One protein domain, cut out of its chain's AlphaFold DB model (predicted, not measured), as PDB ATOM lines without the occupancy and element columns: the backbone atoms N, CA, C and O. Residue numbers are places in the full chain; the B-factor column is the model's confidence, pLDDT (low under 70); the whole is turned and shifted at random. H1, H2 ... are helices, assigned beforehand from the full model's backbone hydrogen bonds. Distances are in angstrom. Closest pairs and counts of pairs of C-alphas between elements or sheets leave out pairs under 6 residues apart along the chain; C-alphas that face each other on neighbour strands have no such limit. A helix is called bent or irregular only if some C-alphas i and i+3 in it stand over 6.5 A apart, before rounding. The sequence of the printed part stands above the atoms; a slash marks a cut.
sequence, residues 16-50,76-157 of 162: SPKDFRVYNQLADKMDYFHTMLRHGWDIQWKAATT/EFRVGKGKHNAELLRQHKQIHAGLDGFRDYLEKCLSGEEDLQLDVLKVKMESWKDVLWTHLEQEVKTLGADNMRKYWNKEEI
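This is residues 16 to 50 and 76 to 157 of the 162 residues of the protein "Hemerythrin domain-containing protein" of Emericella nidulans (strain FGSC A4 / ATCC 38163 / CBS 112.46 / NRRL 194 / M139) (UniProt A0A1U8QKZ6). Two long helices, H1 and bent H3, lie side by side, running opposite ways, with small H4 and H5 on H1's first turns; long H2 is held off, its residues 86 to 101 sticking out. The printed part has 117 residues, 96 of them in five named helices in order H1 to H5, with no named strand; its class is all helix, and it is loose, with a radius of gyration of the C-alphas of 19.1 A and spans of 59 by 38 by 19 A.

Find C-alpha 17 at (294.667, 235.440, 160.337), where H1, residues 17 to 50, begins its 44.5 A; it is irregular, C-alphas 23 and 26 being 7.4 A apart. H2, residues 83 to 111, spans 38.9 A. H3, residues 118 to 142, assigned as one helix by its hydrogen bonds, is bent, C-alphas 127 and 130 being 8.0 A apart; its arms are H3a, 118 to 127, and H3b, 130 to 142. H4 is 145 to 148; H5, 154 to 157, ends at (284.005, 224.852, 155.410).

H1, the hub, touches H3b with residues 26 to 34 alone, C-alphas of Ala 27 and Val 140 closest at 4.8 A, a shallow tilt of 11 degrees, opposite ways. Every O i to N i+4 pair is within hydrogen-bond range in H3a, against 28 of 30 in H1, 23 of 25 in H2 and 8 of 9 in H3b; H4 and H5 are too short.

Residues 51 to 75 are cut out, a 40.0 A gap between C-alphas 50 and 76. No link printed whole is long. Confidence is low in residues 76 to 108, among others.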
ATOM      1  N   SER A  16     293.849 236.539 155.644       94.44
ATOM      2  CA  SER A  16     293.870 237.163 156.965       94.44
ATOM      3  C   SER A  16     294.030 236.084 158.051       94.44
ATOM      4  O   SER A  16     293.591 234.948 157.851       94.44
ATOM      5  N   PRO A  17     294.559 236.411 159.245       93.94
ATOM      6  CA  PRO A  17     294.667 235.440 160.337       93.94
ATOM      7  C   PRO A  17     293.327 234.808 160.739       93.94
ATOM      8  O   PRO A  17     293.288 233.666 161.188       93.94
ATOM      9  N   LYS A  18     292.219 235.544 160.587       91.25
ATOM     10  CA  LYS A  18     290.873 235.038 160.876       91.25
ATOM     11  C   LYS A  18     290.424 234.029 159.824       91.25
ATOM     12  O   LYS A  18     289.908 232.976 160.182       91.25
ATOM     13  N   ASP A  19     290.630 234.339 158.546       90.94
ATOM     14  CA  ASP A  19     290.237 233.445 157.458       90.94
ATOM     15  C   ASP A  19     291.115 232.193 157.417       90.94
ATOM     16  O   ASP A  19     290.597 231.106 157.183       90.94
ATOM     17  N   PHE A  20     292.409 232.323 157.732       94.25
ATOM     18  CA  PHE A  20     293.310 231.184 157.894       94.25
ATOM     19  C   PHE A  20     292.755 230.174 158.894       94.25
ATOM     20  O   PHE A  20     292.616 229.010 158.550       94.25
ATOM     21  N   ARG A  21     292.344 230.614 160.091       91.69
ATOM     22  CA  ARG A  21     291.775 229.708 161.105       91.69
ATOM     23  C   ARG A  21     290.506 229.007 160.628       91.69
ATOM     24  O   ARG A  21     290.329 227.834 160.921       91.69
ATOM     25  N   VAL A  22     289.639 229.706 159.890       91.25
ATOM     26  CA  VAL A  22     288.427 229.089 159.326       91.25
ATOM     27  C   VAL A  22     288.810 227.972 158.362       91.25
ATOM     28  O   VAL A  22     288.305 226.867 158.496       91.25
ATOM     29  N   TYR A  23     289.732 228.226 157.432       89.06
ATOM     30  CA  TYR A  23     290.171 227.209 156.476       89.06
ATOM     31  C   TYR A  23     291.018 226.094 157.109       89.06
ATOM     32  O   TYR A  23     290.969 224.968 156.623       89.06
ATOM     33  N   ASN A  24     291.761 226.374 158.186       92.94
ATOM     34  CA  ASN A  24     292.660 225.415 158.835       92.94
ATOM     35  C   ASN A  24     291.982 224.529 159.886       92.94
ATOM     36  O   ASN A  24     292.612 223.600 160.382       92.94
ATOM     37  N   GLN A  25     290.720 224.789 160.236       87.62
ATOM     38  CA  GLN A  25     290.060 224.123 161.364       87.62
ATOM     39  C   GLN A  25     290.062 222.585 161.265       87.62
ATOM     40  O   GLN A  25     290.102 221.899 162.284       87.62
ATOM     41  N   LEU A  26     290.040 222.040 160.043       75.69
ATOM     42  CA  LEU A  26     290.089 220.596 159.802       75.69
ATOM     43  C   LEU A  26     291.498 220.033 160.013       75.69
ATOM     44  O   LEU A  26     291.632 218.968 160.607       75.69
ATOM     45  N   ALA A  27     292.538 220.758 159.592       82.94
ATOM     46  CA  ALA A  27     293.925 220.393 159.867       82.94
ATOM     47  C   ALA A  27     294.238 220.443 161.367       82.94
ATOM     48  O   ALA A  27     294.821 219.498 161.887       82.94
ATOM     49  N   ASP A  28     293.789 221.486 162.074       85.25
ATOM     50  CA  ASP A  28     293.996 221.621 163.525       85.25
ATOM     51  C   ASP A  28     293.339 220.461 164.289       85.25
ATOM     52  O   ASP A  28     293.930 219.860 165.189       85.25
ATOM     53  N   LYS A  29     292.105 220.106 163.906       78.19
ATOM     54  CA  LYS A  29     291.382 218.985 164.513       78.19
ATOM     55  C   LYS A  29     292.015 217.638 164.155       78.19
ATOM     56  O   LYS A  29     292.057 216.749 165.003       78.19
ATOM     57  N   MET A  30     292.538 217.486 162.939       78.12
ATOM     58  CA  MET A  30     293.236 216.270 162.528       78.12
ATOM     59  C   MET A  30     294.563 216.086 163.275       78.12
ATOM     60  O   MET A  30     294.834 215.000 163.785       78.12
ATOM     61  N   ASP A  31     295.345 217.155 163.440       80.12
ATOM     62  CA  ASP A  31     296.610 217.107 164.179       80.12
ATOM     63  C   ASP A  31     296.409 216.740 165.660       80.12
ATOM     64  O   ASP A  31     297.199 215.983 166.234       80.12
ATOM     65  N   TYR A  32     295.298 217.172 166.270       78.44
ATOM     66  CA  TYR A  32     294.902 216.719 167.607       78.44
ATOM     67  C   TYR A  32     294.720 215.191 167.674       78.44
ATOM     68  O   TYR A  32     295.302 214.532 168.541       78.44
ATOM     69  N   PHE A  33     293.963 214.599 166.744       71.81
ATOM     70  CA  PHE A  33     293.760 213.145 166.702       71.81
ATOM     71  C   PHE A  33     295.049 212.390 166.407       71.81
ATOM     72  O   PHE A  33     295.351 211.381 167.051       71.81
ATOM     73  N   HIS A  34     295.842 212.900 165.470       81.62
ATOM     74  CA  HIS A  34     297.129 212.314 165.144       81.62
ATOM     75  C   HIS A  34     298.066 212.340 166.341       81.62
ATOM     76  O   HIS A  34     298.720 211.335 166.583       81.62
ATOM     77  N   THR A  35     298.082 213.416 167.135       78.88
ATOM     78  CA  THR A  35     298.873 213.520 168.372       78.88
ATOM     79  C   THR A  35     298.567 212.385 169.349       78.88
ATOM     80  O   THR A  35     299.492 211.740 169.849       78.88
ATOM     81  N   MET A  36     297.286 212.075 169.570       73.56
ATOM     82  CA  MET A  36     296.891 210.939 170.413       73.56
ATOM     83  C   MET A  36     297.369 209.605 169.828       73.56
ATOM     84  O   MET A  36     297.884 208.753 170.553       73.56
ATOM     85  N   LEU A  37     297.275 209.444 168.505       69.19
ATOM     86  CA  LEU A  37     297.736 208.239 167.824       69.19
ATOM     87  C   LEU A  37     299.260 208.072 167.911       69.19
ATOM     88  O   LEU A  37     299.733 206.960 168.147       69.19
ATOM     89  N   ARG A  38     300.034 209.165 167.812       80.69
ATOM     90  CA  ARG A  38     301.496 209.121 167.998       80.69
ATOM     91  C   ARG A  38     301.854 208.675 169.401       80.69
ATOM     92  O   ARG A  38     302.733 207.842 169.591       80.69
ATOM     93  N   HIS A  39     301.139 209.212 170.383       72.50
ATOM     94  CA  HIS A  39     301.356 208.866 171.774       72.50
ATOM     95  C   HIS A  39     301.061 207.382 172.045       72.50
ATOM     96  O   HIS A  39     301.873 206.689 172.662       72.50
ATOM     97  N   GLY A  40     299.943 206.867 171.524       67.38
ATOM     98  CA  GLY A  40     299.597 205.448 171.611       67.38
ATOM     99  C   GLY A  40     300.604 204.540 170.898       67.38
ATOM    100  O   GLY A  40     300.941 203.469 171.412       67.38
ATOM    101  N   TRP A  41     301.128 204.974 169.749       78.31
ATOM    102  CA  TRP A  41     302.210 204.286 169.047       78.31
ATOM    103  C   TRP A  41     303.480 204.216 169.898       78.31
ATOM    104  O   TRP A  41     304.021 203.131 170.094       78.31
ATOM    105  N   ASP A  42     303.938 205.342 170.449       74.75
ATOM    106  CA  ASP A  42     305.162 205.420 171.254       74.75
ATOM    107  C   ASP A  42     305.115 204.515 172.482       74.75
ATOM    108  O   ASP A  42     306.114 203.891 172.847       74.75
ATOM    109  N   ILE A  43     303.949 204.437 173.117       68.31
ATOM    110  CA  ILE A  43     303.695 203.558 174.254       68.31
ATOM    111  C   ILE A  43     303.931 202.090 173.871       68.31
ATOM    112  O   ILE A  43     304.700 201.385 174.527       68.31
ATOM    113  N   GLN A  44     303.300 201.637 172.788       68.69
ATOM    114  CA  GLN A  44     303.392 200.250 172.330       68.69
ATOM    115  C   GLN A  44     304.777 199.937 171.761       68.69
ATOM    116  O   GLN A  44     305.353 198.893 172.054       68.69
ATOM    117  N   TRP A  45     305.359 200.882 171.027       76.31
ATOM    118  CA  TRP A  45     306.701 200.782 170.476       76.31
ATOM    119  C   TRP A  45     307.745 200.631 171.579       76.31
ATOM    120  O   TRP A  45     308.606 199.755 171.500       76.31
ATOM    121  N   LYS A  46     307.661 201.431 172.649       67.69
ATOM    122  CA  LYS A  46     308.531 201.282 173.826       67.69
ATOM    123  C   LYS A  46     308.349 199.917 174.478       67.69
ATOM    124  O   LYS A  46     309.348 199.302 174.843       67.69
ATOM    125  N   ALA A  47     307.122 199.414 174.586       65.94
ATOM    126  CA  ALA A  47     306.884 198.083 175.138       65.94
ATOM    127  C   ALA A  47     307.525 196.980 174.279       65.94
ATOM    128  O   ALA A  47     308.268 196.152 174.803       65.94
ATOM    129  N   ALA A  48     307.325 197.028 172.959       72.19
ATOM    130  CA  ALA A  48     307.858 196.055 172.007       72.19
ATOM    131  C   ALA A  48     309.391 196.115 171.863       72.19
ATOM    132  O   ALA A  48     310.040 195.094 171.664       72.19
ATOM    133  N   THR A  49     309.999 197.297 171.989       70.56
ATOM    134  CA  THR A  49     311.454 197.470 171.809       70.56
ATOM    135  C   THR A  49     312.268 197.340 173.091       70.56
ATOM    136  O   THR A  49     313.463 197.058 173.016       70.56
ATOM    137  N   THR A  50     311.658 197.544 174.262       68.00
ATOM    138  CA  THR A  50     312.375 197.542 175.552       68.00
ATOM    139  C   THR A  50     311.925 196.440 176.509       68.00
ATOM    140  O   THR A  50     312.567 196.236 177.538       68.00
ATOM    141  N   GLU A  76     274.911 214.459 174.498       53.62
ATOM    142  CA  GLU A  76     275.753 213.599 173.667       53.62
ATOM    143  C   GLU A  76     276.634 212.629 174.475       53.62
ATOM    144  O   GLU A  76     276.969 211.561 173.973       53.62
ATOM    145  N   PHE A  77     276.929 212.943 175.741       53.00
ATOM    146  CA  PHE A  77     277.595 212.038 176.689       53.00
ATOM    147  C   PHE A  77     276.588 211.253 177.547       53.00
ATOM    148  O   PHE A  77     276.979 210.432 178.379       53.00
ATOM    149  N   ARG A  78     275.277 211.480 177.362       63.56
ATOM    150  CA  ARG A  78     274.229 210.668 177.992       63.56
ATOM    151  C   ARG A  78     274.004 209.415 177.155       63.56
ATOM    152  O   ARG A  78     273.768 209.480 175.952       63.56
ATOM    153  N   VAL A  79     274.033 208.259 177.802       53.91
ATOM    154  CA  VAL A  79     273.861 206.968 177.129       53.91
ATOM    155  C   VAL A  79     272.428 206.860 176.573       53.91
ATOM    156  O   VAL A  79     271.474 206.729 177.339       53.91
ATOM    157  N   GLY A  80     272.246 206.948 175.246       50.25
ATOM    158  CA  GLY A  80     270.917 206.886 174.615       50.25
ATOM    159  C   GLY A  80     270.846 207.269 173.125       50.25
ATOM    160  O   GLY A  80     271.616 208.081 172.623       50.25
ATOM    161  N   LYS A  81     269.899 206.648 172.405       45.50
ATOM    162  CA  LYS A  81     269.727 206.612 170.933       45.50
ATOM    163  C   LYS A  81     269.653 207.997 170.257       45.50
ATOM    164  O   LYS A  81     268.598 208.621 170.230       45.50
ATOM    165  N   GLY A  82     270.730 208.413 169.593       43.03
ATOM    166  CA  GLY A  82     270.766 209.565 168.685       43.03
ATOM    167  C   GLY A  82     271.810 209.357 167.586       43.03
ATOM    168  O   GLY A  82     272.832 208.727 167.833       43.03
ATOM    169  N   LYS A  83     271.563 209.845 166.363       42.66
ATOM    170  CA  LYS A  83     272.375 209.554 165.159       42.66
ATOM    171  C   LYS A  83     273.874 209.899 165.279       42.66
ATOM    172  O   LYS A  83     274.667 209.260 164.602       42.66
ATOM    173  N   HIS A  84     274.272 210.812 166.172       40.03
ATOM    174  CA  HIS A  84     275.685 211.128 166.445       40.03
ATOM    175  C   HIS A  84     276.451 210.011 167.170       40.03
ATOM    176  O   HIS A  84     277.657 209.884 166.983       40.03
ATOM    177  N   ASN A  85     275.750 209.147 167.915       44.38
ATOM    178  CA  ASN A  85     276.341 207.930 168.466       44.38
ATOM    179  C   ASN A  85     276.814 206.994 167.340       44.38
ATOM    180  O   ASN A  85     277.834 206.343 167.489       44.38
ATOM    181  N   ALA A  86     276.139 206.945 166.188       45.75
ATOM    182  CA  ALA A  86     276.422 205.945 165.154       45.75
ATOM    183  C   ALA A  86     277.767 206.142 164.423       45.75
ATOM    184  O   ALA A  86     278.378 205.149 164.033       45.75
ATOM    185  N   GLU A  87     278.237 207.382 164.250       39.78
ATOM    186  CA  GLU A  87     279.506 207.696 163.563       39.78
ATOM    187  C   GLU A  87     280.714 207.431 164.485       39.78
ATOM    188  O   GLU A  87     281.632 206.704 164.106       39.78
ATOM    189  N   LEU A  88     280.643 207.901 165.741       41.22
ATOM    190  CA  LEU A  88     281.596 207.585 166.818       41.22
ATOM    191  C   LEU A  88     281.656 206.071 167.098       41.22
ATOM    192  O   LEU A  88     282.739 205.505 167.218       41.22
ATOM    193  N   LEU A  89     280.512 205.375 167.088       40.91
ATOM    194  CA  LEU A  89     280.456 203.910 167.207       40.91
ATOM    195  C   LEU A  89     281.055 203.177 165.996       40.91
ATOM    196  O   LEU A  89     281.582 202.077 166.160       40.91
ATOM    197  N   ARG A  90     280.984 203.738 164.781       44.62
ATOM    198  CA  ARG A  90     281.573 203.120 163.580       44.62
ATOM    199  C   ARG A  90     283.096 203.258 163.569       44.62
ATOM    200  O   ARG A  90     283.775 202.300 163.208       44.62
ATOM    201  N   GLN A  91     283.612 204.403 164.024       43.06
ATOM    202  CA  GLN A  91     285.046 204.636 164.223       43.06
ATOM    203  C   GLN A  91     285.603 203.776 165.366       43.06
ATOM    204  O   GLN A  91     286.625 203.113 165.186       43.06
ATOM    205  N   HIS A  92     284.869 203.646 166.478       44.03
ATOM    206  CA  HIS A  92     285.180 202.652 167.506       44.03
ATOM    207  C   HIS A  92     285.222 201.238 166.934       44.03
ATOM    208  O   HIS A  92     286.142 200.503 167.247       44.03
ATOM    209  N   LYS A  93     284.301 200.841 166.049       43.00
ATOM    210  CA  LYS A  93     284.274 199.471 165.509       43.00
ATOM    211  C   LYS A  93     285.526 199.088 164.709       43.00
ATOM    212  O   LYS A  93     285.938 197.935 164.757       43.00
ATOM    213  N   GLN A  94     286.129 200.025 163.977       46.59
ATOM    214  CA  GLN A  94     287.358 199.770 163.210       46.59
ATOM    215  C   GLN A  94     288.621 199.840 164.075       46.59
ATOM    216  O   GLN A  94     289.521 199.023 163.887       46.59
ATOM    217  N   ILE A  95     288.663 200.746 165.057       49.03
ATOM    218  CA  ILE A  95     289.725 200.769 166.073       49.03
ATOM    219  C   ILE A  95     289.655 199.492 166.920       49.03
ATOM    220  O   ILE A  95     290.680 198.863 167.157       49.03
ATOM    221  N   HIS A  96     288.450 199.040 167.273       46.72
ATOM    222  CA  HIS A  96     288.218 197.746 167.900       46.72
ATOM    223  C   HIS A  96     288.697 196.608 167.012       46.72
ATOM    224  O   HIS A  96     289.435 195.801 167.523       46.72
ATOM    225  N   ALA A  97     288.430 196.570 165.703       51.94
ATOM    226  CA  ALA A  97     288.939 195.487 164.849       51.94
ATOM    227  C   ALA A  97     290.485 195.410 164.793       51.94
ATOM    228  O   ALA A  97     291.059 194.322 164.794       51.94
ATOM    229  N   GLY A  98     291.180 196.555 164.772       51.91
ATOM    230  CA  GLY A  98     292.647 196.595 164.856       51.91
ATOM    231  C   GLY A  98     293.169 196.187 166.238       51.91
ATOM    232  O   GLY A  98     294.114 195.404 166.345       51.91
ATOM    233  N   LEU A  99     292.508 196.660 167.298       52.44
ATOM    234  CA  LEU A  99     292.750 196.226 168.673       52.44
ATOM    235  C   LEU A  99     292.353 194.767 168.896       52.44
ATOM    236  O   LEU A  99     292.938 194.149 169.765       52.44
ATOM    237  N   ASP A 100     291.418 194.210 168.129       53.97
ATOM    238  CA  ASP A 100     290.958 192.826 168.201       53.97
ATOM    239  C   ASP A 100     292.047 191.923 167.634       53.97
ATOM    240  O   ASP A 100     292.416 190.972 168.291       53.97
ATOM    241  N   GLY A 101     292.656 192.253 166.489       57.91
ATOM    242  CA  GLY A 101     293.797 191.488 165.968       57.91
ATOM    243  C   GLY A 101     295.050 191.582 166.853       57.91
ATOM    244  O   GLY A 101     295.811 190.621 166.981       57.91
ATOM    245  N   PHE A 102     295.258 192.735 167.492       57.97
ATOM    246  CA  PHE A 102     296.332 192.934 168.467       57.97
ATOM    247  C   PHE A 102     296.051 192.191 169.782       57.97
ATOM    248  O   PHE A 102     296.935 191.537 170.332       57.97
ATOM    249  N   ARG A 103     294.802 192.243 170.254       55.94
ATOM    250  CA  ARG A 103     294.307 191.525 171.427       55.94
ATOM    251  C   ARG A 103     294.320 190.024 171.190       55.94
ATOM    252  O   ARG A 103     294.809 189.342 172.064       55.94
ATOM    253  N   ASP A 104     293.905 189.526 170.032       61.62
ATOM    254  CA  ASP A 104     293.936 188.105 169.670       61.62
ATOM    255  C   ASP A 104     295.353 187.545 169.804       61.62
ATOM    256  O   ASP A 104     295.553 186.480 170.380       61.62
ATOM    257  N   TYR A 105     296.364 188.272 169.317       65.12
ATOM    258  CA  TYR A 105     297.760 187.875 169.500       65.12
ATOM    259  C   TYR A 105     298.158 187.875 170.985       65.12
ATOM    260  O   TYR A 105     298.740 186.908 171.468       65.12
ATOM    261  N   LEU A 106     297.799 188.921 171.737       69.31
ATOM    262  CA  LEU A 106     298.088 189.004 173.172       69.31
ATOM    263  C   LEU A 106     297.305 187.978 174.014       69.31
ATOM    264  O   LEU A 106     297.824 187.517 175.023       69.31
ATOM    265  N   GLU A 107     296.094 187.595 173.614       60.62
ATOM    266  CA  GLU A 107     295.239 186.593 174.258       60.62
ATOM    267  C   GLU A 107     295.759 185.185 173.993       60.62
ATOM    268  O   GLU A 107     295.819 184.394 174.929       60.62
ATOM    269  N   LYS A 108     296.230 184.898 172.774       68.81
ATOM    270  CA  LYS A 108     296.980 183.668 172.467       68.81
ATOM    271  C   LYS A 108     298.270 183.570 173.272       68.81
ATOM    272  O   LYS A 108     298.619 182.500 173.760       68.81
ATOM    273  N   CYS A 109     298.942 184.705 173.473       76.38
ATOM    274  CA  CYS A 109     300.091 184.777 174.367       76.38
ATOM    275  C   CYS A 109     299.709 184.522 175.834       76.38
ATOM    276  O   CYS A 109     300.432 183.857 176.570       76.38
ATOM    277  N   LEU A 110     298.567 185.054 176.280       60.66
ATOM    278  CA  LEU A 110     298.081 184.912 177.654       60.66
ATOM    279  C   LEU A 110     297.557 183.496 177.950       60.66
ATOM    280  O   LEU A 110     297.684 183.023 179.078       60.66
ATOM    281  N   SER A 111     296.970 182.825 176.956       76.69
ATOM    282  CA  SER A 111     296.469 181.450 177.056       76.69
ATOM    283  C   SER A 111     297.579 180.397 176.980       76.69
ATOM    284  O   SER A 111     297.323 179.229 177.275       76.69
ATOM    285  N   GLY A 112     298.801 180.804 176.614       80.69
ATOM    286  CA  GLY A 112     299.940 179.914 176.384       80.69
ATOM    287  C   GLY A 112     299.874 179.166 175.049       80.69
ATOM    288  O   GLY A 112     300.597 178.191 174.862       80.69
ATOM    289  N   GLU A 113     298.989 179.586 174.142       86.06
ATOM    290  CA  GLU A 113     298.865 179.029 172.791       86.06
ATOM    291  C   GLU A 113     299.981 179.546 171.867       86.06
ATOM    292  O   GLU A 113     300.448 178.835 170.979       86.06
ATOM    293  N   GLU A 114     300.457 180.763 172.132       80.50
ATOM    294  CA  GLU A 114     301.694 181.324 171.593       80.50
ATOM    295  C   GLU A 114     302.556 181.853 172.751       80.50
ATOM    296  O   GLU A 114     302.043 182.207 173.811       80.50
ATOM    297  N   ASP A 115     303.872 181.930 172.571       84.38
ATOM    298  CA  ASP A 115     304.731 182.656 173.511       84.38
ATOM    299  C   ASP A 115     304.775 184.136 173.121       84.38
ATOM    300  O   ASP A 115     304.937 184.468 171.943       84.38
ATOM    301  N   LEU A 116     304.695 185.046 174.103       79.50
ATOM    302  CA  LEU A 116     304.822 186.479 173.831       79.50
ATOM    303  C   LEU A 116     306.224 186.807 173.316       79.50
ATOM    304  O   LEU A 116     307.172 186.974 174.085       79.50
ATOM    305  N   GLN A 117     306.322 186.985 172.004       84.25
ATOM    306  CA  GLN A 117     307.544 187.390 171.330       84.25
ATOM    307  C   GLN A 117     307.478 188.878 170.975       84.25
ATOM    308  O   GLN A 117     306.660 189.330 170.165       84.25
ATOM    309  N   LEU A 118     308.309 189.673 171.655       78.81
ATOM    310  CA  LEU A 118     308.342 191.133 171.519       78.81
ATOM    311  C   LEU A 118     308.953 191.584 170.189       78.81
ATOM    312  O   LEU A 118     308.588 192.630 169.660       78.81
ATOM    313  N   ASP A 119     309.851 190.786 169.627       81.88
ATOM    314  CA  ASP A 119     310.387 190.939 168.278       81.88
ATOM    315  C   ASP A 119     309.310 190.691 167.216       81.88
ATOM    316  O   ASP A 119     309.182 191.489 166.289       81.88
ATOM    317  N   VAL A 120     308.456 189.678 167.393       83.25
ATOM    318  CA  VAL A 120     307.285 189.457 166.528       83.25
ATOM    319  C   VAL A 120     306.295 190.619 166.642       83.25
ATOM    320  O   VAL A 120     305.802 191.118 165.626       83.25
ATOM    321  N   LEU A 121     306.044 191.107 167.862       77.75
ATOM    322  CA  LEU A 121     305.208 192.286 168.104       77.75
ATOM    323  C   LEU A 121     305.770 193.525 167.395       77.75
ATOM    324  O   LEU A 121     305.046 194.237 166.701       77.75
ATOM    325  N   LYS A 122     307.080 193.747 167.516       82.69
ATOM    326  CA  LYS A 122     307.794 194.835 166.855       82.69
ATOM    327  C   LYS A 122     307.693 194.732 165.332       82.69
ATOM    328  O   LYS A 122     307.330 195.722 164.709       82.69
ATOM    329  N   VAL A 123     307.947 193.565 164.734       86.56
ATOM    330  CA  VAL A 123     307.854 193.353 163.273       86.56
ATOM    331  C   VAL A 123     306.447 193.660 162.757       86.56
ATOM    332  O   VAL A 123     306.287 194.306 161.720       86.56
ATOM    333  N   LYS A 124     305.413 193.243 163.497       79.56
ATOM    334  CA  LYS A 124     304.015 193.551 163.160       79.56
ATOM    335  C   LYS A 124     303.706 195.045 163.231       79.56
ATOM    336  O   LYS A 124     302.858 195.497 162.475       79.56
ATOM    337  N   MET A 125     304.366 195.805 164.106       81.31
ATOM    338  CA  MET A 125     304.270 197.267 164.121       81.31
ATOM    339  C   MET A 125     305.079 197.884 162.966       81.31
ATOM    340  O   MET A 125     304.552 198.681 162.200       81.31
ATOM    341  N   GLU A 126     306.342 197.492 162.774       84.75
ATOM    342  CA  GLU A 126     307.230 198.054 161.741       84.75
ATOM    343  C   GLU A 126     306.655 197.963 160.326       84.75
ATOM    344  O   GLU A 126     306.825 198.903 159.550       84.75
ATOM    345  N   SER A 127     305.935 196.886 160.005       83.31
ATOM    346  CA  SER A 127     305.427 196.632 158.651       83.31
ATOM    347  C   SER A 127     304.496 197.716 158.089       83.31
ATOM    348  O   SER A 127     304.321 197.790 156.875       83.31
ATOM    349  N   TRP A 128     303.924 198.575 158.938       77.38
ATOM    350  CA  TRP A 128     303.027 199.662 158.528       77.38
ATOM    351  C   TRP A 128     303.391 201.027 159.126       77.38
ATOM    352  O   TRP A 128     302.688 202.007 158.878       77.38
ATOM    353  N   LYS A 129     304.511 201.127 159.855       83.31
ATOM    354  CA  LYS A 129     304.963 202.360 160.519       83.31
ATOM    355  C   LYS A 129     305.097 203.542 159.558       83.31
ATOM    356  O   LYS A 129     304.557 204.612 159.821       83.31
ATOM    357  N   ASP A 130     305.833 203.364 158.464       81.06
ATOM    358  CA  ASP A 130     306.154 204.475 157.558       81.06
ATOM    359  C   ASP A 130     304.919 204.943 156.785       81.06
ATOM    360  O   ASP A 130     304.744 206.138 156.544       81.06
ATOM    361  N   VAL A 131     304.020 204.011 156.462       75.38
ATOM    362  CA  VAL A 131     302.715 204.312 155.859       75.38
ATOM    363  C   VAL A 131     301.854 205.108 156.835       75.38
ATOM    364  O   VAL A 131     301.294 206.129 156.440       75.38
ATOM    365  N   LEU A 132     301.794 204.686 158.105       72.44
ATOM    366  CA  LEU A 132     301.093 205.426 159.149       72.44
ATOM    367  C   LEU A 132     301.655 206.845 159.262       72.44
ATOM    368  O   LEU A 132     300.897 207.797 159.122       72.44
ATOM    369  N   TRP A 133     302.967 207.012 159.439       79.06
ATOM    370  CA  TRP A 133     303.552 208.346 159.599       79.06
ATOM    371  C   TRP A 133     303.321 209.259 158.405       79.06
ATOM    372  O   TRP A 133     302.899 210.401 158.579       79.06
ATOM    373  N   THR A 134     303.525 208.730 157.203       74.75
ATOM    374  CA  THR A 134     303.295 209.470 155.962       74.75
ATOM    375  C   THR A 134     301.845 209.927 155.856       74.75
ATOM    376  O   THR A 134     301.589 211.078 155.506       74.75
ATOM    377  N   HIS A 135     300.891 209.054 156.188       71.00
ATOM    378  CA  HIS A 135     299.476 209.402 156.196       71.00
ATOM    379  C   HIS A 135     299.182 210.538 157.180       71.00
ATOM    380  O   HIS A 135     298.548 211.518 156.785       71.00
ATOM    381  N   LEU A 136     299.694 210.449 158.415       73.31
ATOM    382  CA  LEU A 136     299.428 211.465 159.430       73.31
ATOM    383  C   LEU A 136     299.932 212.852 158.991       73.31
ATOM    384  O   LEU A 136     299.244 213.859 159.121       73.31
ATOM    385  N   GLU A 137     301.115 212.925 158.389       76.62
ATOM    386  CA  GLU A 137     301.650 214.199 157.895       76.62
ATOM    387  C   GLU A 137     300.904 214.725 156.659       76.62
ATOM    388  O   GLU A 137     300.555 215.909 156.578       76.62
ATOM    389  N   GLN A 138     300.658 213.860 155.673       71.69
ATOM    390  CA  GLN A 138     300.047 214.261 154.406       71.69
ATOM    391  C   GLN A 138     298.597 214.700 154.574       71.69
ATOM    392  O   GLN A 138     298.162 215.628 153.889       71.69
ATOM    393  N   GLU A 139     297.850 214.064 155.470       60.81
ATOM    394  CA  GLU A 139     296.450 214.395 155.703       60.81
ATOM    395  C   GLU A 139     296.305 215.779 156.349       60.81
ATOM    396  O   GLU A 139     295.536 216.597 155.844       60.81
ATOM    397  N   VAL A 140     297.122 216.110 157.358       72.62
ATOM    398  CA  VAL A 140     297.150 217.465 157.949       72.62
ATOM    399  C   VAL A 140     297.498 218.508 156.889       72.62
ATOM    400  O   VAL A 140     296.822 219.529 156.774       72.62
ATOM    401  N   LYS A 141     298.509 218.239 156.054       74.31
ATOM    402  CA  LYS A 141     298.897 219.150 154.968       74.31
ATOM    403  C   LYS A 141     297.782 219.335 153.937       74.31
ATOM    404  O   LYS A 141     297.554 220.446 153.465       74.31
ATOM    405  N   THR A 142     297.090 218.256 153.586       73.12
ATOM    406  CA  THR A 142     295.997 218.271 152.603       73.12
ATOM    407  C   THR A 142     294.783 219.030 153.130       73.12
ATOM    408  O   THR A 142     294.141 219.754 152.371       73.12
ATOM    409  N   LEU A 143     294.497 218.920 154.426       73.19
ATOM    410  CA  LEU A 143     293.430 219.659 155.106       73.19
ATOM    411  C   LEU A 143     293.846 221.081 155.519       73.19
ATOM    412  O   LEU A 143     293.038 221.818 156.084       73.19
ATOM    413  N   GLY A 144     295.093 221.471 155.251       80.25
ATOM    414  CA  GLY A 144     295.628 222.783 155.590       80.25
ATOM    415  C   GLY A 144     294.965 223.908 154.801       80.25
ATOM    416  O   GLY A 144     294.516 223.727 153.664       80.25
ATOM    417  N   ALA A 145     294.940 225.100 155.398       88.56
ATOM    418  CA  ALA A 145     294.197 226.246 154.880       88.56
ATOM    419  C   ALA A 145     294.480 226.572 153.405       88.56
ATOM    420  O   ALA A 145     293.547 226.846 152.647       88.56
ATOM    421  N   ASP A 146     295.749 226.513 152.991       87.56
ATOM    422  CA  ASP A 146     296.180 226.840 151.627       87.56
ATOM    423  C   ASP A 146     295.678 225.851 150.576       87.56
ATOM    424  O   ASP A 146     295.462 226.238 149.427       87.56
ATOM    425  N   ASN A 147     295.465 224.588 150.951       80.06
ATOM    426  CA  ASN A 147     294.898 223.597 150.048       80.06
ATOM    427  C   ASN A 147     293.364 223.643 150.072       80.06
ATOM    428  O   ASN A 147     292.731 223.634 149.020       80.06
ATOM    429  N   MET A 148     292.758 223.784 151.255       86.06
ATOM    430  CA  MET A 148     291.299 223.838 151.412       86.06
ATOM    431  C   MET A 148     290.668 225.017 150.664       86.06
ATOM    432  O   MET A 148     289.664 224.853 149.969       86.06
ATOM    433  N   ARG A 149     291.286 226.200 150.727       89.62
ATOM    434  CA  ARG A 149     290.788 227.416 150.062       89.62
ATOM    435  C   ARG A 149     290.778 227.357 148.529       89.62
ATOM    436  O   ARG A 149     290.236 228.264 147.903       89.62
ATOM    437  N   LYS A 150     291.423 226.351 147.924       84.44
ATOM    438  CA  LYS A 150     291.400 226.139 146.469       84.44
ATOM    439  C   LYS A 150     290.054 225.592 145.995       84.44
ATOM    440  O   LYS A 150     289.691 225.800 144.844       84.44
ATOM    441  N   TYR A 151     289.331 224.903 146.879       80.75
ATOM    442  CA  TYR A 151     288.136 224.133 146.527       80.75
ATOM    443  C   TYR A 151     286.884 224.564 147.292       80.75
ATOM    444  O   TYR A 151     285.781 224.339 146.805       80.75
ATOM    445  N   TRP A 152     287.047 225.176 148.465       78.38
ATOM    446  CA  TRP A 152     285.950 225.472 149.381       78.38
ATOM    447  C   TRP A 152     285.943 226.946 149.768       78.38
ATOM    448  O   TRP A 152     286.999 227.557 149.939       78.38
ATOM    449  N   ASN A 153     284.754 227.509 149.970       89.19
ATOM    450  CA  ASN A 153     284.578 228.809 150.607       89.19
ATOM    451  C   ASN A 153     284.307 228.669 152.120       89.19
ATOM    452  O   ASN A 153     284.017 227.592 152.635       89.19
ATOM    453  N   LYS A 154     284.381 229.783 152.858       87.88
ATOM    454  CA  LYS A 154     284.244 229.795 154.328       87.88
ATOM    455  C   LYS A 154     282.912 229.250 154.848       87.88
ATOM    456  O   LYS A 154     282.895 228.612 155.898       87.88
ATOM    457  N   GLU A 155     281.807 229.522 154.158       87.81
ATOM    458  CA  GLU A 155     280.493 229.023 154.576       87.81
ATOM    459  C   GLU A 155     280.394 227.511 154.387       87.81
ATOM    460  O   GLU A 155     279.815 226.826 155.227       87.81
ATOM    461  N   GLU A 156     280.986 226.987 153.313       81.12
ATOM    462  CA  GLU A 156     281.042 225.551 153.045       81.12
ATOM    463  C   GLU A 156     281.922 224.832 154.065       81.12
ATOM    464  O   GLU A 156     281.483 223.841 154.639       81.12
ATOM    465  N   ILE A 157     283.105 225.378 154.373       79.12
ATOM    466  CA  ILE A 157     284.005 224.852 155.410       79.12
ATOM    467  C   ILE A 157     283.295 224.745 156.764       79.12
ATOM    468  O   ILE A 157     283.414 223.727 157.443       79.12
TER     469      ILE A 157